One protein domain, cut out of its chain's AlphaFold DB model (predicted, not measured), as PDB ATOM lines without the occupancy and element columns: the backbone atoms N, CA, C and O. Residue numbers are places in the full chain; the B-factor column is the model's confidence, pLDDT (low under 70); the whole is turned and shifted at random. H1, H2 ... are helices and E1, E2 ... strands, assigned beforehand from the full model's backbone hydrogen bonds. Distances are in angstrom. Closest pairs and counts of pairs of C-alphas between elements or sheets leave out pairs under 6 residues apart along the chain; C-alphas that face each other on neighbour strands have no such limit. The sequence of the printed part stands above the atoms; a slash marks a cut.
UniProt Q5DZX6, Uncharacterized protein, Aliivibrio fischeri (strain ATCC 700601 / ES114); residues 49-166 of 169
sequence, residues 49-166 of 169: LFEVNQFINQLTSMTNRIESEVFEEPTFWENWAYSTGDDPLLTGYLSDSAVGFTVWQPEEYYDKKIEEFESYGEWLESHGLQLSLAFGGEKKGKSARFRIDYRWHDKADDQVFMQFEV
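This is residues 49 to 166 of the 169 residues of an uncharacterized protein of Aliivibrio fischeri (strain ATCC 700601 / ES114) (UniProt Q5DZX6). A twisted antiparallel sheet of five strands is the main body, with helix H1 beside its edge strand E1 and the small helix H2 beyond one end of the sheet, at the end of a long loop, residues 105 to 119. Residues 63 to 73, of which 63 to 65 belong to H1, stick out from the rest, and the long link from H1 to E1, residues 66 to 89, then folds back over one face of the sheet. The printed part has 118 residues, with H1, E1, E2, H2, E3, E4 and E5 along it and the sheet in the order E1, E2, E3, E4, E5. The class is mixed, with under half of the residues in named elements. The whole is only just compact, close to loose, with a radius of gyration of the C-alphas of 15.9 A and spans of 47 by 35 by 28 A.

H1, residues 52 to 65, only grazes the sheet; its closest C-alpha pair with E1, residues 90 to 94, is Gln 58 and Leu 90, 7.3 A apart. E1 and E2, residues 97 to 104, form a hairpin, with N 92 and O 99 at 2.8 A. H2, residues 120 to 125, is not on the sheet and is apart from H1. E3, residues 128 to 135, is antiparallel to E2, with N 100 and O 132 at 2.9 A. E3, E4, residues 145 to 152, and E5, residues 159 to 165, form a meander, each strand the antiparallel neighbour of the one before; N 131 and O 150 are 2.9 A apart, N 149 and O 161 2.8 A. In H1 and H2 every O i to N i+4 pair is within hydrogen-bond range.

H1 begins at C-alpha 52, (169.343, 200.065, 141.761), and spans 19.7 A. E2 spans 21.9 A, E3 23.5 A, E4 23.4 A and E5 20.2 A, ending at C-alpha 165, (171.376, 200.280, 112.471).

The C-alphas farthest apart, of Glu 118 and Lys 142, are 49.2 A apart. The printed part has no cut; the links H1 to E1 and E2 to H2 are long. Confidence is under 70 at residues 49 to 87, 93 to 96 and 137 to 141.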
ATOM      1  N   LEU A  49     175.583 205.265 136.296       46.78
ATOM      2  CA  LEU A  49     175.095 204.876 137.607       46.78
ATOM      3  C   LEU A  49     173.770 204.169 137.369       46.78
ATOM      4  O   LEU A  49     172.763 204.791 137.038       46.78
ATOM      5  N   PHE A  50     173.794 202.850 137.485       49.78
ATOM      6  CA  PHE A  50     172.579 202.065 137.522       49.78
ATOM      7  C   PHE A  50     171.813 202.445 138.793       49.78
ATOM      8  O   PHE A  50     172.272 202.172 139.904       49.78
ATOM      9  N   GLU A  51     170.669 203.116 138.658       51.09
ATOM     10  CA  GLU A  51     169.789 203.348 139.798       51.09
ATOM     11  C   GLU A  51     169.176 202.008 140.212       51.09
ATOM     12  O   GLU A  51     168.152 201.577 139.685       51.09
ATOM     13  N   VAL A  52     169.798 201.346 141.189       53.50
ATOM     14  CA  VAL A  52     169.343 200.065 141.761       53.50
ATOM     15  C   VAL A  52     167.861 200.119 142.168       53.50
ATOM     16  O   VAL A  52     167.147 199.126 142.076       53.50
ATOM     17  N   ASN A  53     167.361 201.293 142.550       50.94
ATOM     18  CA  ASN A  53     165.952 201.494 142.878       50.94
ATOM     19  C   ASN A  53     165.026 201.356 141.660       50.94
ATOM     20  O   ASN A  53     163.948 200.781 141.784       50.94
ATOM     21  N   GLN A  54     165.434 201.831 140.478       56.25
ATOM     22  CA  GLN A  54     164.664 201.617 139.248       56.25
ATOM     23  C   GLN A  54     164.638 200.133 138.875       56.25
ATOM     24  O   GLN A  54     163.584 199.608 138.529       56.25
ATOM     25  N   PHE A  55     165.763 199.439 139.049       55.78
ATOM     26  CA  PHE A  55     165.871 197.993 138.847       55.78
ATOM     27  C   PHE A  55     164.952 197.184 139.759       55.78
ATOM     28  O   PHE A  55     164.218 196.320 139.285       55.78
ATOM     29  N   ILE A  56     164.939 197.495 141.056       59.16
ATOM     30  CA  ILE A  56     164.053 196.834 142.021       59.16
ATOM     31  C   ILE A  56     162.587 197.104 141.674       59.16
ATOM     32  O   ILE A  56     161.767 196.187 141.712       59.16
ATOM     33  N   ASN A  57     162.249 198.336 141.286       61.56
ATOM     34  CA  ASN A  57     160.882 198.694 140.912       61.56
ATOM     35  C   ASN A  57     160.425 197.980 139.634       61.56
ATOM     36  O   ASN A  57     159.279 197.538 139.565       61.56
ATOM     37  N   GLN A  58     161.311 197.812 138.651       59.72
ATOM     38  CA  GLN A  58     161.019 197.059 137.432       59.72
ATOM     39  C   GLN A  58     160.866 195.560 137.703       59.72
ATOM     40  O   GLN A  58     159.874 194.977 137.278       59.72
ATOM     41  N   LEU A  59     161.760 194.950 138.485       58.84
ATOM     42  CA  LEU A  59     161.625 193.554 138.920       58.84
ATOM     43  C   LEU A  59     160.316 193.309 139.682       58.84
ATOM     44  O   LEU A  59     159.607 192.332 139.435       58.84
ATOM     45  N   THR A  60     159.969 194.227 140.583       60.97
ATOM     46  CA  THR A  60     158.720 194.166 141.353       60.97
ATOM     47  C   THR A  60     157.508 194.331 140.433       60.97
ATOM     48  O   THR A  60     156.544 193.580 140.541       60.97
ATOM     49  N   SER A  61     157.565 195.264 139.478       60.81
ATOM     50  CA  SER A  61     156.522 195.450 138.465       60.81
ATOM     51  C   SER A  61     156.337 194.201 137.606       60.81
ATOM     52  O   SER A  61     155.205 193.788 137.388       60.81
ATOM     53  N   MET A  62     157.414 193.551 137.170       55.38
ATOM     54  CA  MET A  62     157.335 192.340 136.350       55.38
ATOM     55  C   MET A  62     156.797 191.144 137.123       55.38
ATOM     56  O   MET A  62     155.975 190.407 136.591       55.38
ATOM     57  N   THR A  63     157.155 191.022 138.402       56.44
ATOM     58  CA  THR A  63     156.562 190.021 139.299       56.44
ATOM     59  C   THR A  63     155.055 190.250 139.470       56.44
ATOM     60  O   THR A  63     154.280 189.304 139.423       56.44
ATOM     61  N   ASN A  64     154.620 191.511 139.583       51.31
ATOM     62  CA  ASN A  64     153.202 191.869 139.717       51.31
ATOM     63  C   ASN A  64     152.419 191.770 138.390       51.31
ATOM     64  O   ASN A  64     151.219 191.507 138.395       51.31
ATOM     65  N   ARG A  65     153.080 191.956 137.239       48.59
ATOM     66  CA  ARG A  65     152.484 191.814 135.895       48.59
ATOM     67  C   ARG A  65     152.113 190.371 135.549       48.59
ATOM     68  O   ARG A  65     151.309 190.170 134.646       48.59
ATOM     69  N   ILE A  66     152.620 189.387 136.293       51.94
ATOM     70  CA  ILE A  66     152.202 187.981 136.182       51.94
ATOM     71  C   ILE A  66     150.728 187.792 136.624       51.94
ATOM     72  O   ILE A  66     150.117 186.789 136.266       51.94
ATOM     73  N   GLU A  67     150.104 188.769 137.304       47.28
ATOM     74  CA  GLU A  67     148.705 188.682 137.765       47.28
ATOM     75  C   GLU A  67     147.679 189.560 137.015       47.28
ATOM     76  O   GLU A  67     146.481 189.404 137.253       47.28
ATOM     77  N   SER A  68     148.060 190.456 136.093       38.94
ATOM     78  CA  SER A  68     147.049 191.207 135.315       38.94
ATOM     79  C   SER A  68     147.564 191.792 133.996       38.94
ATOM     80  O   SER A  68     148.534 192.547 133.963       38.94
ATOM     81  N   GLU A  69     146.869 191.472 132.902       43.78
ATOM     82  CA  GLU A  69     147.061 192.084 131.584       43.78
ATOM     83  C   GLU A  69     146.475 193.505 131.528       43.78
ATOM     84  O   GLU A  69     145.282 193.690 131.773       43.78
ATOM     85  N   VAL A  70     147.288 194.484 131.108       38.28
ATOM     86  CA  VAL A  70     146.859 195.770 130.519       38.28
ATOM     87  C   VAL A  70     147.915 196.210 129.476       38.28
ATOM     88  O   VAL A  70     149.103 196.251 129.788       38.28
ATOM     89  N   PHE A  71     147.492 196.505 128.237       39.50
ATOM     90  CA  PHE A  71     148.280 197.063 127.104       39.50
ATOM     91  C   PHE A  71     148.442 198.601 127.258       39.50
ATOM     92  O   PHE A  71     147.512 199.211 127.781       39.50
ATOM     93  N   GLU A  72     149.507 199.335 126.870       50.06
ATOM     94  CA  GLU A  72     150.635 199.215 125.906       50.06
ATOM     95  C   GLU A  72     151.990 199.627 126.556       50.06
ATOM     96  O   GLU A  72     152.008 200.640 127.244       50.06
ATOM     97  N   GLU A  73     153.130 198.957 126.290       58.44
ATOM     98  CA  GLU A  73     154.480 199.457 126.689       58.44
ATOM     99  C   GLU A  73     155.631 198.932 125.779       58.44
ATOM    100  O   GLU A  73     156.241 197.909 126.109       58.44
ATOM    101  N   PRO A  74     155.979 199.565 124.637       60.72
ATOM    102  CA  PRO A  74     157.206 199.194 123.921       60.72
ATOM    103  C   PRO A  74     158.142 200.387 123.651       60.72
ATOM    104  O   PRO A  74     157.677 201.447 123.243       60.72
ATOM    105  N   THR A  75     159.462 200.195 123.839       63.28
ATOM    106  CA  THR A  75     160.569 200.684 122.960       63.28
ATOM    107  C   THR A  75     161.986 200.498 123.540       63.28
ATOM    108  O   THR A  75     162.655 201.456 123.854       63.28
ATOM    109  N   PHE A  76     162.584 199.304 123.510       63.41
ATOM    110  CA  PHE A  76     164.049 199.207 123.327       63.41
ATOM    111  C   PHE A  76     164.455 198.024 122.431       63.41
ATOM    112  O   PHE A  76     164.400 196.872 122.827       63.41
ATOM    113  N   TRP A  77     164.855 198.197 121.177       69.56
ATOM    114  CA  TRP A  77     164.193 199.040 120.188       69.56
ATOM    115  C   TRP A  77     162.873 198.381 119.753       69.56
ATOM    116  O   TRP A  77     162.740 197.914 118.625       69.56
ATOM    117  N   GLU A  78     161.938 198.363 120.710       69.44
ATOM    118  CA  GLU A  78     160.736 197.514 120.833       69.44
ATOM    119  C   GLU A  78     161.096 196.035 121.031       69.44
ATOM    120  O   GLU A  78     160.807 195.170 120.217       69.44
ATOM    121  N   ASN A  79     161.778 195.788 122.150       67.31
ATOM    122  CA  ASN A  79     162.090 194.490 122.738       67.31
ATOM    123  C   ASN A  79     163.044 193.604 121.921       67.31
ATOM    124  O   ASN A  79     162.903 192.390 121.886       67.31
ATOM    125  N   TRP A  80     164.112 194.232 121.415       67.38
ATOM    126  CA  TRP A  80     165.369 193.579 121.003       67.38
ATOM    127  C   TRP A  80     165.443 192.968 119.590       67.38
ATOM    128  O   TRP A  80     166.193 192.018 119.379       67.38
ATOM    129  N   ALA A  81     164.767 193.564 118.601       56.97
ATOM    130  CA  ALA A  81     164.734 193.148 117.186       56.97
ATOM    131  C   ALA A  81     166.004 192.439 116.628       56.97
ATOM    132  O   ALA A  81     167.114 192.975 116.713       56.97
ATOM    133  N   TYR A  82     165.755 191.273 115.996       52.59
ATOM    134  CA  TYR A  82     166.646 190.149 115.618       52.59
ATOM    135  C   TYR A  82     167.091 189.208 116.763       52.59
ATOM    136  O   TYR A  82     168.146 188.583 116.658       52.59
ATOM    137  N   SER A  83     166.313 189.063 117.844       49.22
ATOM    138  CA  SER A  83     166.609 188.076 118.893       49.22
ATOM    139  C   SER A  83     166.510 186.639 118.355       49.22
ATOM    140  O   SER A  83     165.473 186.187 117.879       49.22
ATOM    141  N   THR A  84     167.614 185.899 118.432       47.56
ATOM    142  CA  THR A  84     167.695 184.453 118.155       47.56
ATOM    143  C   THR A  84     167.261 183.617 119.367       47.56
ATOM    144  O   THR A  84     167.849 182.575 119.628       47.56
ATOM    145  N   GLY A  85     166.295 184.098 120.148       52.19
ATOM    146  CA  GLY A  85     165.868 183.455 121.390       52.19
ATOM    147  C   GLY A  85     165.528 184.483 122.462       52.19
ATOM    148  O   GLY A  85     166.394 185.246 122.878       52.19
ATOM    149  N   ASP A  86     164.258 184.455 122.855       59.56
ATOM    150  CA  ASP A  86     163.641 185.016 124.057       59.56
ATOM    151  C   ASP A  86     163.424 186.537 124.169       59.56
ATOM    152  O   ASP A  86     164.265 187.379 123.839       59.56
ATOM    153  N   ASP A  87     162.223 186.868 124.655       67.12
ATOM    154  CA  ASP A  87     161.784 188.220 124.989       67.12
ATOM    155  C   ASP A  87     162.592 188.763 126.173       67.12
ATOM    156  O   ASP A  87     162.922 188.013 127.096       67.12
ATOM    157  N   PRO A  88     162.893 190.072 126.208       73.12
ATOM    158  CA  PRO A  88     163.652 190.643 127.307       73.12
ATOM    159  C   PRO A  88     162.961 190.454 128.649       73.12
ATOM    160  O   PRO A  88     161.824 190.884 128.852       73.12
ATOM    161  N   LEU A  89     163.710 189.912 129.605       73.81
ATOM    162  CA  LEU A  89     163.249 189.822 130.981       73.81
ATOM    163  C   LEU A  89     163.275 191.159 131.702       73.81
ATOM    164  O   LEU A  89     162.519 191.309 132.639       73.81
ATOM    165  N   LEU A  90     164.148 192.104 131.358       74.12
ATOM    166  CA  LEU A  90     164.171 193.440 131.963       74.12
ATOM    167  C   LEU A  90     164.676 194.459 130.950       74.12
ATOM    168  O   LEU A  90     165.534 194.160 130.118       74.12
ATOM    169  N   THR A  91     164.170 195.686 131.030       76.31
ATOM    170  CA  THR A  91     164.617 196.803 130.190       76.31
ATOM    171  C   THR A  91     164.515 198.108 130.971       76.31
ATOM    172  O   THR A  91     163.439 198.468 131.444       76.31
ATOM    173  N   GLY A  92     165.626 198.833 131.082       70.44
ATOM    174  CA  GLY A  92     165.720 200.132 131.747       70.44
ATOM    175  C   GLY A  92     166.345 201.185 130.838       70.44
ATOM    176  O   GLY A  92     167.223 200.872 130.040       70.44
ATOM    177  N   TYR A  93     165.915 202.438 130.982       69.06
ATOM    178  CA  TYR A  93     166.343 203.558 130.139       69.06
ATOM    179  C   TYR A  93     167.222 204.540 130.907       69.06
ATOM    180  O   TYR A  93     166.945 204.875 132.055       69.06
ATOM    181  N   LEU A  94     168.263 205.042 130.243       61.69
ATOM    182  CA  LEU A  94     169.138 206.107 130.718       61.69
ATOM    183  C   LEU A  94     169.350 207.135 129.599       61.69
ATOM    184  O   LEU A  94     170.221 206.976 128.741       61.69
ATOM    185  N   SER A  95     168.573 208.220 129.635       67.56
ATOM    186  CA  SER A  95     168.585 209.263 128.597       67.56
ATOM    187  C   SER A  95     168.373 208.668 127.193       67.56
ATOM    188  O   SER A  95     167.334 208.065 126.963       67.56
ATOM    189  N   ASP A  96     169.338 208.806 126.276       66.81
ATOM    190  CA  ASP A  96     169.278 208.247 124.914       66.81
ATOM    191  C   ASP A  96     169.842 206.814 124.824       66.81
ATOM    192  O   ASP A  96     170.169 206.332 123.740       66.81
ATOM    193  N   SER A  97     170.057 206.151 125.957       71.19
ATOM    194  CA  SER A  97     170.584 204.787 126.045       71.19
ATOM    195  C   SER A  97     169.621 203.906 126.824       71.19
ATOM    196  O   SER A  97     168.807 204.398 127.601       71.19
ATOM    197  N   ALA A  98     169.745 202.596 126.669       79.06
ATOM    198  CA  ALA A  98     169.046 201.662 127.532       79.06
ATOM    199  C   ALA A  98     169.843 200.377 127.737       79.06
ATOM    200  O   ALA A  98     170.789 200.056 127.013       79.06
ATOM    201  N   VAL A  99     169.463 199.682 128.795       81.38
ATOM    202  CA  VAL A  99     170.041 198.436 129.263       81.38
ATOM    203  C   VAL A  99     168.937 197.399 129.309       81.38
ATOM    204  O   VAL A  99     167.805 197.710 129.678       81.38
ATOM    205  N   GLY A 100     169.259 196.156 128.989       80.12
ATOM    206  CA  GLY A 100     168.359 195.064 129.308       80.12
ATOM    207  C   GLY A 100     169.071 193.789 129.646       80.12
ATOM    208  O   GLY A 100     170.284 193.638 129.492       80.12
ATOM    209  N   PHE A 101     168.257 192.899 130.176       84.19
ATOM    210  CA  PHE A 101     168.671 191.629 130.709       84.19
ATOM    211  C   PHE A 101     167.681 190.583 130.226       84.19
ATOM    212  O   PHE A 101     166.471 190.806 130.287       84.19
ATOM    213  N   THR A 102     168.184 189.465 129.728       84.94
ATOM    214  CA  THR A 102     167.344 188.347 129.315       84.94
ATOM    215  C   THR A 102     168.017 187.015 129.599       84.94
ATOM    216  O   THR A 102     169.205 186.958 129.921       84.94
ATOM    217  N   VAL A 103     167.235 185.950 129.512       87.56
ATOM    218  CA  VAL A 103     167.751 184.590 129.428       87.56
ATOM    219  C   VAL A 103     167.980 184.271 127.955       87.56
ATOM    220  O   VAL A 103     167.294 184.796 127.084       87.56
ATOM    221  N   TRP A 104     168.992 183.463 127.673       87.25
ATOM    222  CA  TRP A 104     169.233 182.939 126.336       87.25
ATOM    223  C   TRP A 104     169.616 181.472 126.452       87.25
ATOM    224  O   TRP A 104     170.185 181.052 127.459       87.25
ATOM    225  N   GLN A 105     169.349 180.693 125.416       89.12
ATOM    226  CA  GLN A 105     169.815 179.316 125.340       89.12
ATOM    227  C   GLN A 105     171.008 179.225 124.363       89.12
ATOM    228  O   GLN A 105     170.968 179.855 123.302       89.12
ATOM    229  N   PRO A 106     172.092 178.499 124.687       87.81
ATOM    230  CA  PRO A 106     173.150 178.204 123.725       87.81
ATOM    231  C   PRO A 106     172.682 177.269 122.608       87.81
ATOM    232  O   PRO A 106     171.821 176.416 122.818       87.81
ATOM    233  N   GLU A 107     173.294 177.393 121.427       86.69
ATOM    234  CA  GLU A 107     172.890 176.663 120.213       86.69
ATOM    235  C   GLU A 107     172.900 175.136 120.393       86.69
ATOM    236  O   GLU A 107     172.033 174.433 119.883       86.69
ATOM    237  N   GLU A 108     173.819 174.628 121.215       86.00
ATOM    238  CA  GLU A 108     173.950 173.211 121.582       86.00
ATOM    239  C   GLU A 108     172.713 172.627 122.289       86.00
ATOM    240  O   GLU A 108     172.558 171.403 122.378       86.00
ATOM    241  N   TYR A 109     171.842 173.492 122.815       85.31
ATOM    242  CA  TYR A 109     170.644 173.111 123.552       85.31
ATOM    243  C   TYR A 109     169.335 173.474 122.825       85.31
ATOM    244  O   TYR A 109     168.284 173.050 123.297       85.31
ATOM    245  N   TYR A 110     169.367 174.164 121.673       85.00
ATOM    246  CA  TYR A 110     168.158 174.646 120.970       85.00
ATOM    247  C   TYR A 110     167.159 173.556 120.574       85.00
ATOM    248  O   TYR A 110     165.951 173.779 120.627       85.00
ATOM    249  N   ASP A 111     167.641 172.376 120.190       82.31
ATOM    250  CA  ASP A 111     166.764 171.283 119.756       82.31
ATOM    251  C   ASP A 111     166.227 170.439 120.922       82.31
ATOM    252  O   ASP A 111     165.364 169.586 120.710       82.31
ATOM    253  N   LYS A 112     166.720 170.661 122.149       83.75
ATOM    254  CA  LYS A 112     166.363 169.846 123.314       83.75
ATOM    255  C   LYS A 112     165.115 170.382 123.987       83.75
ATOM    256  O   LYS A 112     165.081 171.516 124.470       83.75
ATOM    257  N   LYS A 113     164.097 169.537 124.100       81.50
ATOM    258  CA  LYS A 113     162.904 169.857 124.887       81.50
ATOM    259  C   LYS A 113     163.118 169.564 126.362       81.50
ATOM    260  O   LYS A 113     163.990 168.784 126.733       81.50
ATOM    261  N   ILE A 114     162.273 170.147 127.210       82.25
ATOM    262  CA  ILE A 114     162.330 169.940 128.661       82.25
ATOM    263  C   ILE A 114     162.242 168.454 129.051       82.25
ATOM    264  O   ILE A 114     162.860 168.050 130.030       82.25
ATOM    265  N   GLU A 115     161.537 167.626 128.270       86.19
ATOM    266  CA  GLU A 115     161.407 166.184 128.517       86.19
ATOM    267  C   GLU A 115     162.693 165.385 128.248       86.19
ATOM    268  O   GLU A 115     162.774 164.217 128.628       86.19
ATOM    269  N   GLU A 116     163.680 165.984 127.581       86.69
ATOM    270  CA  GLU A 116     164.967 165.356 127.259       86.69
ATOM    271  C   GLU A 116     166.027 165.578 128.348       86.69
ATOM    272  O   GLU A 116     167.108 164.994 128.275       86.69
ATOM    273  N   PHE A 117     165.719 166.390 129.364       86.31
ATOM    274  CA  PHE A 117     166.570 166.621 130.531       86.31
ATOM    275  C   PHE A 117     166.159 165.705 131.692       86.31
ATOM    276  O   PHE A 117     164.978 165.397 131.870       86.31
ATOM    277  N   GLU A 118     167.115 165.287 132.529       86.81
ATOM    278  CA  GLU A 118     166.840 164.386 133.658       86.81
ATOM    279  C   GLU A 118     166.058 165.087 134.779       86.81
ATOM    280  O   GLU A 118     165.372 164.448 135.582       86.81
ATOM    281  N   SER A 119     166.151 166.418 134.849       89.25
ATOM    282  CA  SER A 119     165.441 167.235 135.828       89.25
ATOM    283  C   SER A 119     165.189 168.662 135.336       89.25
ATOM    284  O   SER A 119     165.877 169.172 134.453       89.25
ATOM    285  N   TYR A 120     164.252 169.355 135.991       86.19
ATOM    286  CA  TYR A 120     164.029 170.790 135.771       86.19
ATOM    287  C   TYR A 120     165.279 171.636 136.065       86.19
ATOM    288  O   TYR A 120     165.505 172.650 135.412       86.19
ATOM    289  N   GLY A 121     166.100 171.215 137.035       87.81
ATOM    290  CA  GLY A 121     167.356 171.893 137.357       87.81
ATOM    291  C   GLY A 121     168.347 171.830 136.200       87.81
ATOM    292  O   GLY A 121     168.937 172.841 135.845       87.81
ATOM    293  N   GLU A 122     168.460 170.673 135.551       86.00
ATOM    294  CA  GLU A 122     169.343 170.496 134.395       86.00
ATOM    295  C   GLU A 122     168.861 171.288 133.168       86.00
ATOM    296  O   GLU A 122     169.663 171.894 132.461       86.00
ATOM    297  N   TRP A 123     167.544 171.356 132.950       88.25
ATOM    298  CA  TRP A 123     166.966 172.234 131.930       88.25
ATOM    299  C   TRP A 123     167.280 173.711 132.212       88.25
ATOM    300  O   TRP A 123     167.660 174.448 131.300       88.25
ATOM    301  N   LEU A 124     167.192 174.148 133.471       86.88
ATOM    302  CA  LEU A 124     167.544 175.515 133.855       86.88
ATOM    303  C   LEU A 124     169.042 175.799 133.655       86.88
ATOM    304  O   LEU A 124     169.394 176.860 133.155       86.88
ATOM    305  N   GLU A 125     169.914 174.838 133.971       89.94
ATOM    306  CA  GLU A 125     171.362 174.916 133.714       89.94
ATOM    307  C   GLU A 125     171.729 174.936 132.223       89.94
ATOM    308  O   GLU A 125     172.871 175.237 131.891       89.94
ATOM    309  N   SER A 126     170.792 174.600 131.328       89.69
ATOM    310  CA  SER A 126     170.989 174.736 129.879       89.69
ATOM    311  C   SER A 126     170.768 176.161 129.364       89.69
ATOM    312  O   SER A 126     170.948 176.414 128.176       89.69
ATOM    313  N   HIS A 127     170.356 177.084 130.236       89.81
ATOM    314  CA  HIS A 127     170.127 178.483 129.908       89.81
ATOM    315  C   HIS A 127     171.218 179.373 130.506       89.81
ATOM    316  O   HIS A 127     171.741 179.138 131.594       89.81
ATOM    317  N   GLY A 128     171.537 180.441 129.787       89.75
ATOM    318  CA  GLY A 128     172.492 181.462 130.180       89.75
ATOM    319  C   GLY A 128     171.829 182.816 130.390       89.75
ATOM    320  O   GLY A 128     170.625 182.998 130.203       89.75
ATOM    321  N   LEU A 129     172.647 183.799 130.753       90.44
ATOM    322  CA  LEU A 129     172.220 185.179 130.959       90.44
ATOM    323  C   LEU A 129     172.776 186.074 129.859       90.44
ATOM    324  O   LEU A 129     173.944 185.964 129.496       90.44
ATOM    325  N   GLN A 130     171.953 186.983 129.354       90.06
ATOM    326  CA  GLN A 130     172.359 188.008 128.408       90.06
ATOM    327  C   GLN A 130     172.179 189.383 129.046       90.06
ATOM    328  O   GLN A 130     171.070 189.771 129.410       90.06
ATOM    329  N   LEU A 131     173.275 190.131 129.143       88.88
ATOM    330  CA  LEU A 131     173.268 191.554 129.453       88.88
ATOM    331  C   LEU A 131     173.488 192.327 128.170       88.88
ATOM    332  O   LEU A 131     174.392 192.019 127.397       88.88
ATOM    333  N   SER A 132     172.745 193.406 128.009       86.88
ATOM    334  CA  SER A 132     172.855 194.176 126.798       86.88
ATOM    335  C   SER A 132     172.708 195.674 127.007       86.88
ATOM    336  O   SER A 132     171.931 196.138 127.839       86.88
ATOM    337  N   LEU A 133     173.449 196.435 126.205       86.50
ATOM    338  CA  LEU A 133     173.527 197.892 126.252       86.50
ATOM    339  C   LEU A 133     173.264 198.437 124.851       86.50
ATOM    340  O   LEU A 133     173.940 198.025 123.909       86.50
ATOM    341  N   ALA A 134     172.339 199.382 124.693       83.75
ATOM    342  CA  ALA A 134     172.199 200.117 123.439       83.75
ATOM    343  C   ALA A 134     172.129 201.620 123.635       83.75
ATOM    344  O   ALA A 134     171.781 202.144 124.691       83.75
ATOM    345  N   PHE A 135     172.477 202.288 122.547       84.88
ATOM    346  CA  PHE A 135     172.717 203.706 122.450       84.88
ATOM    347  C   PHE A 135     172.008 204.252 121.213       84.88
ATOM    348  O   PHE A 135     172.119 203.690 120.117       84.88
ATOM    349  N   GLY A 136     171.352 205.393 121.401       75.06
ATOM    350  CA  GLY A 136     170.741 206.215 120.369       75.06
ATOM    351  C   GLY A 136     169.368 205.729 119.910       75.06
ATOM    352  O   GLY A 136     169.200 204.562 119.592       75.06
ATOM    353  N   GLY A 137     168.427 206.668 119.761       63.88
ATOM    354  CA  GLY A 137     167.380 206.617 118.740       63.88
ATOM    355  C   GLY A 137     166.037 205.945 119.039       63.88
ATOM    356  O   GLY A 137     165.708 204.967 118.368       63.88
ATOM    357  N   GLU A 138     165.191 206.579 119.868       62.69
ATOM    358  CA  GLU A 138     163.768 206.216 120.109       62.69
ATOM    359  C   GLU A 138     162.939 206.059 118.834       62.69
ATOM    360  O   GLU A 138     162.107 205.167 118.663       62.69
ATOM    361  N   LYS A 139     163.244 206.891 117.843       62.53
ATOM    362  CA  LYS A 139     162.437 207.014 116.637       62.53
ATOM    363  C   LYS A 139     162.995 206.130 115.525       62.53
ATOM    364  O   LYS A 139     164.006 206.465 114.901       62.53
ATOM    365  N   LYS A 140     162.287 205.031 115.242       65.69
ATOM    366  CA  LYS A 140     162.610 204.071 114.172       65.69
ATOM    367  C   LYS A 140     162.912 204.785 112.851       65.69
ATOM    368  O   LYS A 140     162.130 205.616 112.389       65.69
ATOM    369  N   GLY A 141     164.066 204.464 112.264       65.38
ATOM    370  CA  GLY A 141     164.481 204.944 110.941       65.38
ATOM    371  C   GLY A 141     164.915 206.412 110.859       65.38
ATOM    372  O   GLY A 141     165.143 206.895 109.756       65.38
ATOM    373  N   LYS A 142     165.035 207.137 111.982       71.88
ATOM    374  CA  LYS A 142     165.442 208.561 111.976       71.88
ATOM    375  C   LYS A 142     166.829 208.823 112.551       71.88
ATOM    376  O   LYS A 142     167.397 209.882 112.298       71.88
ATOM    377  N   SER A 143     167.366 207.884 113.312       78.00
ATOM    378  CA  SER A 143     168.632 208.015 114.032       78.00
ATOM    379  C   SER A 143     169.394 206.701 113.990       78.00
ATOM    380  O   SER A 143     168.777 205.636 113.988       78.00
ATOM    381  N   ALA A 144     170.723 206.789 113.965       83.38
ATOM    382  CA  ALA A 144     171.572 205.618 114.109       83.38
ATOM    383  C   ALA A 144     171.379 204.986 115.493       83.38
ATOM    384  O   ALA A 144     171.174 205.700 116.478       83.38
ATOM    385  N   ARG A 145     171.449 203.656 115.543       87.00
ATOM    386  CA  ARG A 145     171.323 202.857 116.764       87.00
ATOM    387  C   ARG A 145     172.493 201.895 116.849       87.00
ATOM    388  O   ARG A 145     172.916 201.341 115.833       87.00
ATOM    389  N   PHE A 146     172.992 201.686 118.055       87.44
ATOM    390  CA  PHE A 146     174.070 200.744 118.317       87.44
ATOM    391  C   PHE A 146     173.772 199.940 119.572       87.44
ATOM    392  O   PHE A 146     173.413 200.534 120.583       87.44
ATOM    393  N   ARG A 147     173.957 198.620 119.519       88.88
ATOM    394  CA  ARG A 147     173.738 197.695 120.634       88.88
ATOM    395  C   ARG A 147     174.883 196.698 120.751       88.88
ATOM    396  O   ARG A 147     175.390 196.220 119.738       88.88
ATOM    397  N   ILE A 148     175.245 196.370 121.985       90.31
ATOM    398  CA  ILE A 148     176.154 195.281 122.335       90.31
ATOM    399  C   ILE A 148     175.462 194.337 123.318       90.31
ATOM    400  O   ILE A 148     174.866 194.792 124.295       90.31
ATOM    401  N   ASP A 149     175.560 193.038 123.054       90.62
ATOM    402  CA  ASP A 149     175.016 191.965 123.881       90.62
ATOM    403  C   ASP A 149     176.178 191.094 124.377       90.62
ATOM    404  O   ASP A 149     176.987 190.627 123.575       90.62
ATOM    405  N   TYR A 150     176.268 190.875 125.686       91.88
ATOM    406  CA  TYR A 150     177.173 189.914 126.311       91.88
ATOM    407  C   TYR A 150     176.353 188.764 126.881       91.88
ATOM    408  O   TYR A 150     175.450 188.975 127.690       91.88
ATOM    409  N   ARG A 151     176.672 187.553 126.440       91.69
ATOM    410  CA  ARG A 151     175.993 186.312 126.788       91.69
ATOM    411  C   ARG A 151     176.940 185.436 127.583       91.69
ATOM    412  O   ARG A 151     177.995 185.063 127.079       91.69
ATOM    413  N   TRP A 152     176.536 185.113 128.798       93.31
ATOM    414  CA  TRP A 152     177.266 184.257 129.718       93.31
ATOM    415  C   TRP A 152     176.525 182.937 129.915       93.31
ATOM    416  O   TRP A 152     175.290 182.921 129.984       93.31
ATOM    417  N   HIS A 153     177.278 181.844 130.021       93.19
ATOM    418  CA  HIS A 153     176.781 180.513 130.358       93.19
ATOM    419  C   HIS A 153     177.843 179.753 131.164       93.19
ATOM    420  O   HIS A 153     179.035 179.962 130.974       93.19
ATOM    421  N   ASP A 154     177.432 178.847 132.052       89.31
ATOM    422  CA  ASP A 154     178.375 178.143 132.937       89.31
ATOM    423  C   ASP A 154     179.231 177.097 132.193       89.31
ATOM    424  O   ASP A 154     180.405 176.893 132.499       89.31
ATOM    425  N   LYS A 155     178.642 176.434 131.191       88.69
ATOM    426  CA  LYS A 155     179.258 175.299 130.468       88.69
ATOM    427  C   LYS A 155     179.580 175.567 128.996       88.69
ATOM    428  O   LYS A 155     180.238 174.740 128.375       88.69
ATOM    429  N   ALA A 156     179.091 176.674 128.444       88.56
ATOM    430  CA  ALA A 156     179.240 177.016 127.031       88.56
ATOM    431  C   ALA A 156     180.083 178.287 126.922       88.56
ATOM    432  O   ALA A 156     180.136 179.064 127.873       88.56
ATOM    433  N   ASP A 157     180.731 178.493 125.778       91.62
ATOM    434  CA  ASP A 157     181.576 179.668 125.579       91.62
ATOM    435  C   ASP A 157     180.752 180.963 125.625       91.62
ATOM    436  O   ASP A 157     179.703 181.083 124.984       91.62
ATOM    437  N   ASP A 158     181.274 181.955 126.347       91.12
ATOM    438  CA  ASP A 158     180.711 183.301 126.379       91.12
ATOM    439  C   ASP A 158     180.663 183.912 124.971       91.12
ATOM    440  O   ASP A 158     181.603 183.790 124.178       91.12
ATOM    441  N   GLN A 159     179.592 184.648 124.670       89.75
ATOM    442  CA  GLN A 159     179.391 185.257 123.356       89.75
ATOM    443  C   GLN A 159     179.225 186.773 123.454       89.75
ATOM    444  O   GLN A 159     178.612 187.304 124.382       89.75
ATOM    445  N   VAL A 160     179.745 187.481 122.450       90.38
ATOM    446  CA  VAL A 160     179.558 188.928 122.285       90.38
ATOM    447  C   VAL A 160     178.928 189.192 120.925       90.38
ATOM    448  O   VAL A 160     179.509 188.845 119.896       90.38
ATOM    449  N   PHE A 161     177.774 189.857 120.915       88.88
ATOM    450  CA  PHE A 161     177.104 190.306 119.695       88.88
ATOM    451  C   PHE A 161     177.068 191.824 119.623       88.88
ATOM    452  O   PHE A 161     176.960 192.517 120.632       88.88
ATOM    453  N   MET A 162     177.157 192.347 118.404       90.50
ATOM    454  CA  MET A 162     177.047 193.775 118.137       90.50
ATOM    455  C   MET A 162     176.066 194.009 116.994       90.50
ATOM    456  O   MET A 162     176.146 193.349 115.959       90.50
ATOM    457  N   GLN A 163     175.182 194.989 117.161       87.25
ATOM    458  CA  GLN A 163     174.200 195.397 116.162       87.25
ATOM    459  C   GLN A 163     174.311 196.896 115.906       87.25
ATOM    460  O   GLN A 163     174.331 197.706 116.833       87.25
ATOM    461  N   PHE A 164     174.357 197.260 114.626       87.50
ATOM    462  CA  PHE A 164     174.413 198.641 114.160       87.50
ATOM    463  C   PHE A 164     173.282 198.870 113.154       87.50
ATOM    464  O   PHE A 164     173.222 198.191 112.132       87.50
ATOM    465  N   GLU A 165     172.409 199.843 113.415       84.94
ATOM    466  CA  GLU A 165     171.376 200.280 112.471       84.94
ATOM    467  C   GLU A 165     171.679 201.708 112.018       84.94
ATOM    468  O   GLU A 165     171.732 202.630 112.833       84.94
ATOM    469  N   VAL A 166     171.869 201.902 110.711       84.75
ATOM    470  CA  VAL A 166     172.114 203.217 110.103       84.75
ATOM    471  C   VAL A 166     170.930 203.568 109.200       84.75
ATOM    472  O   VAL A 166     170.635 202.806 108.279       84.75
TER     473      VAL A 166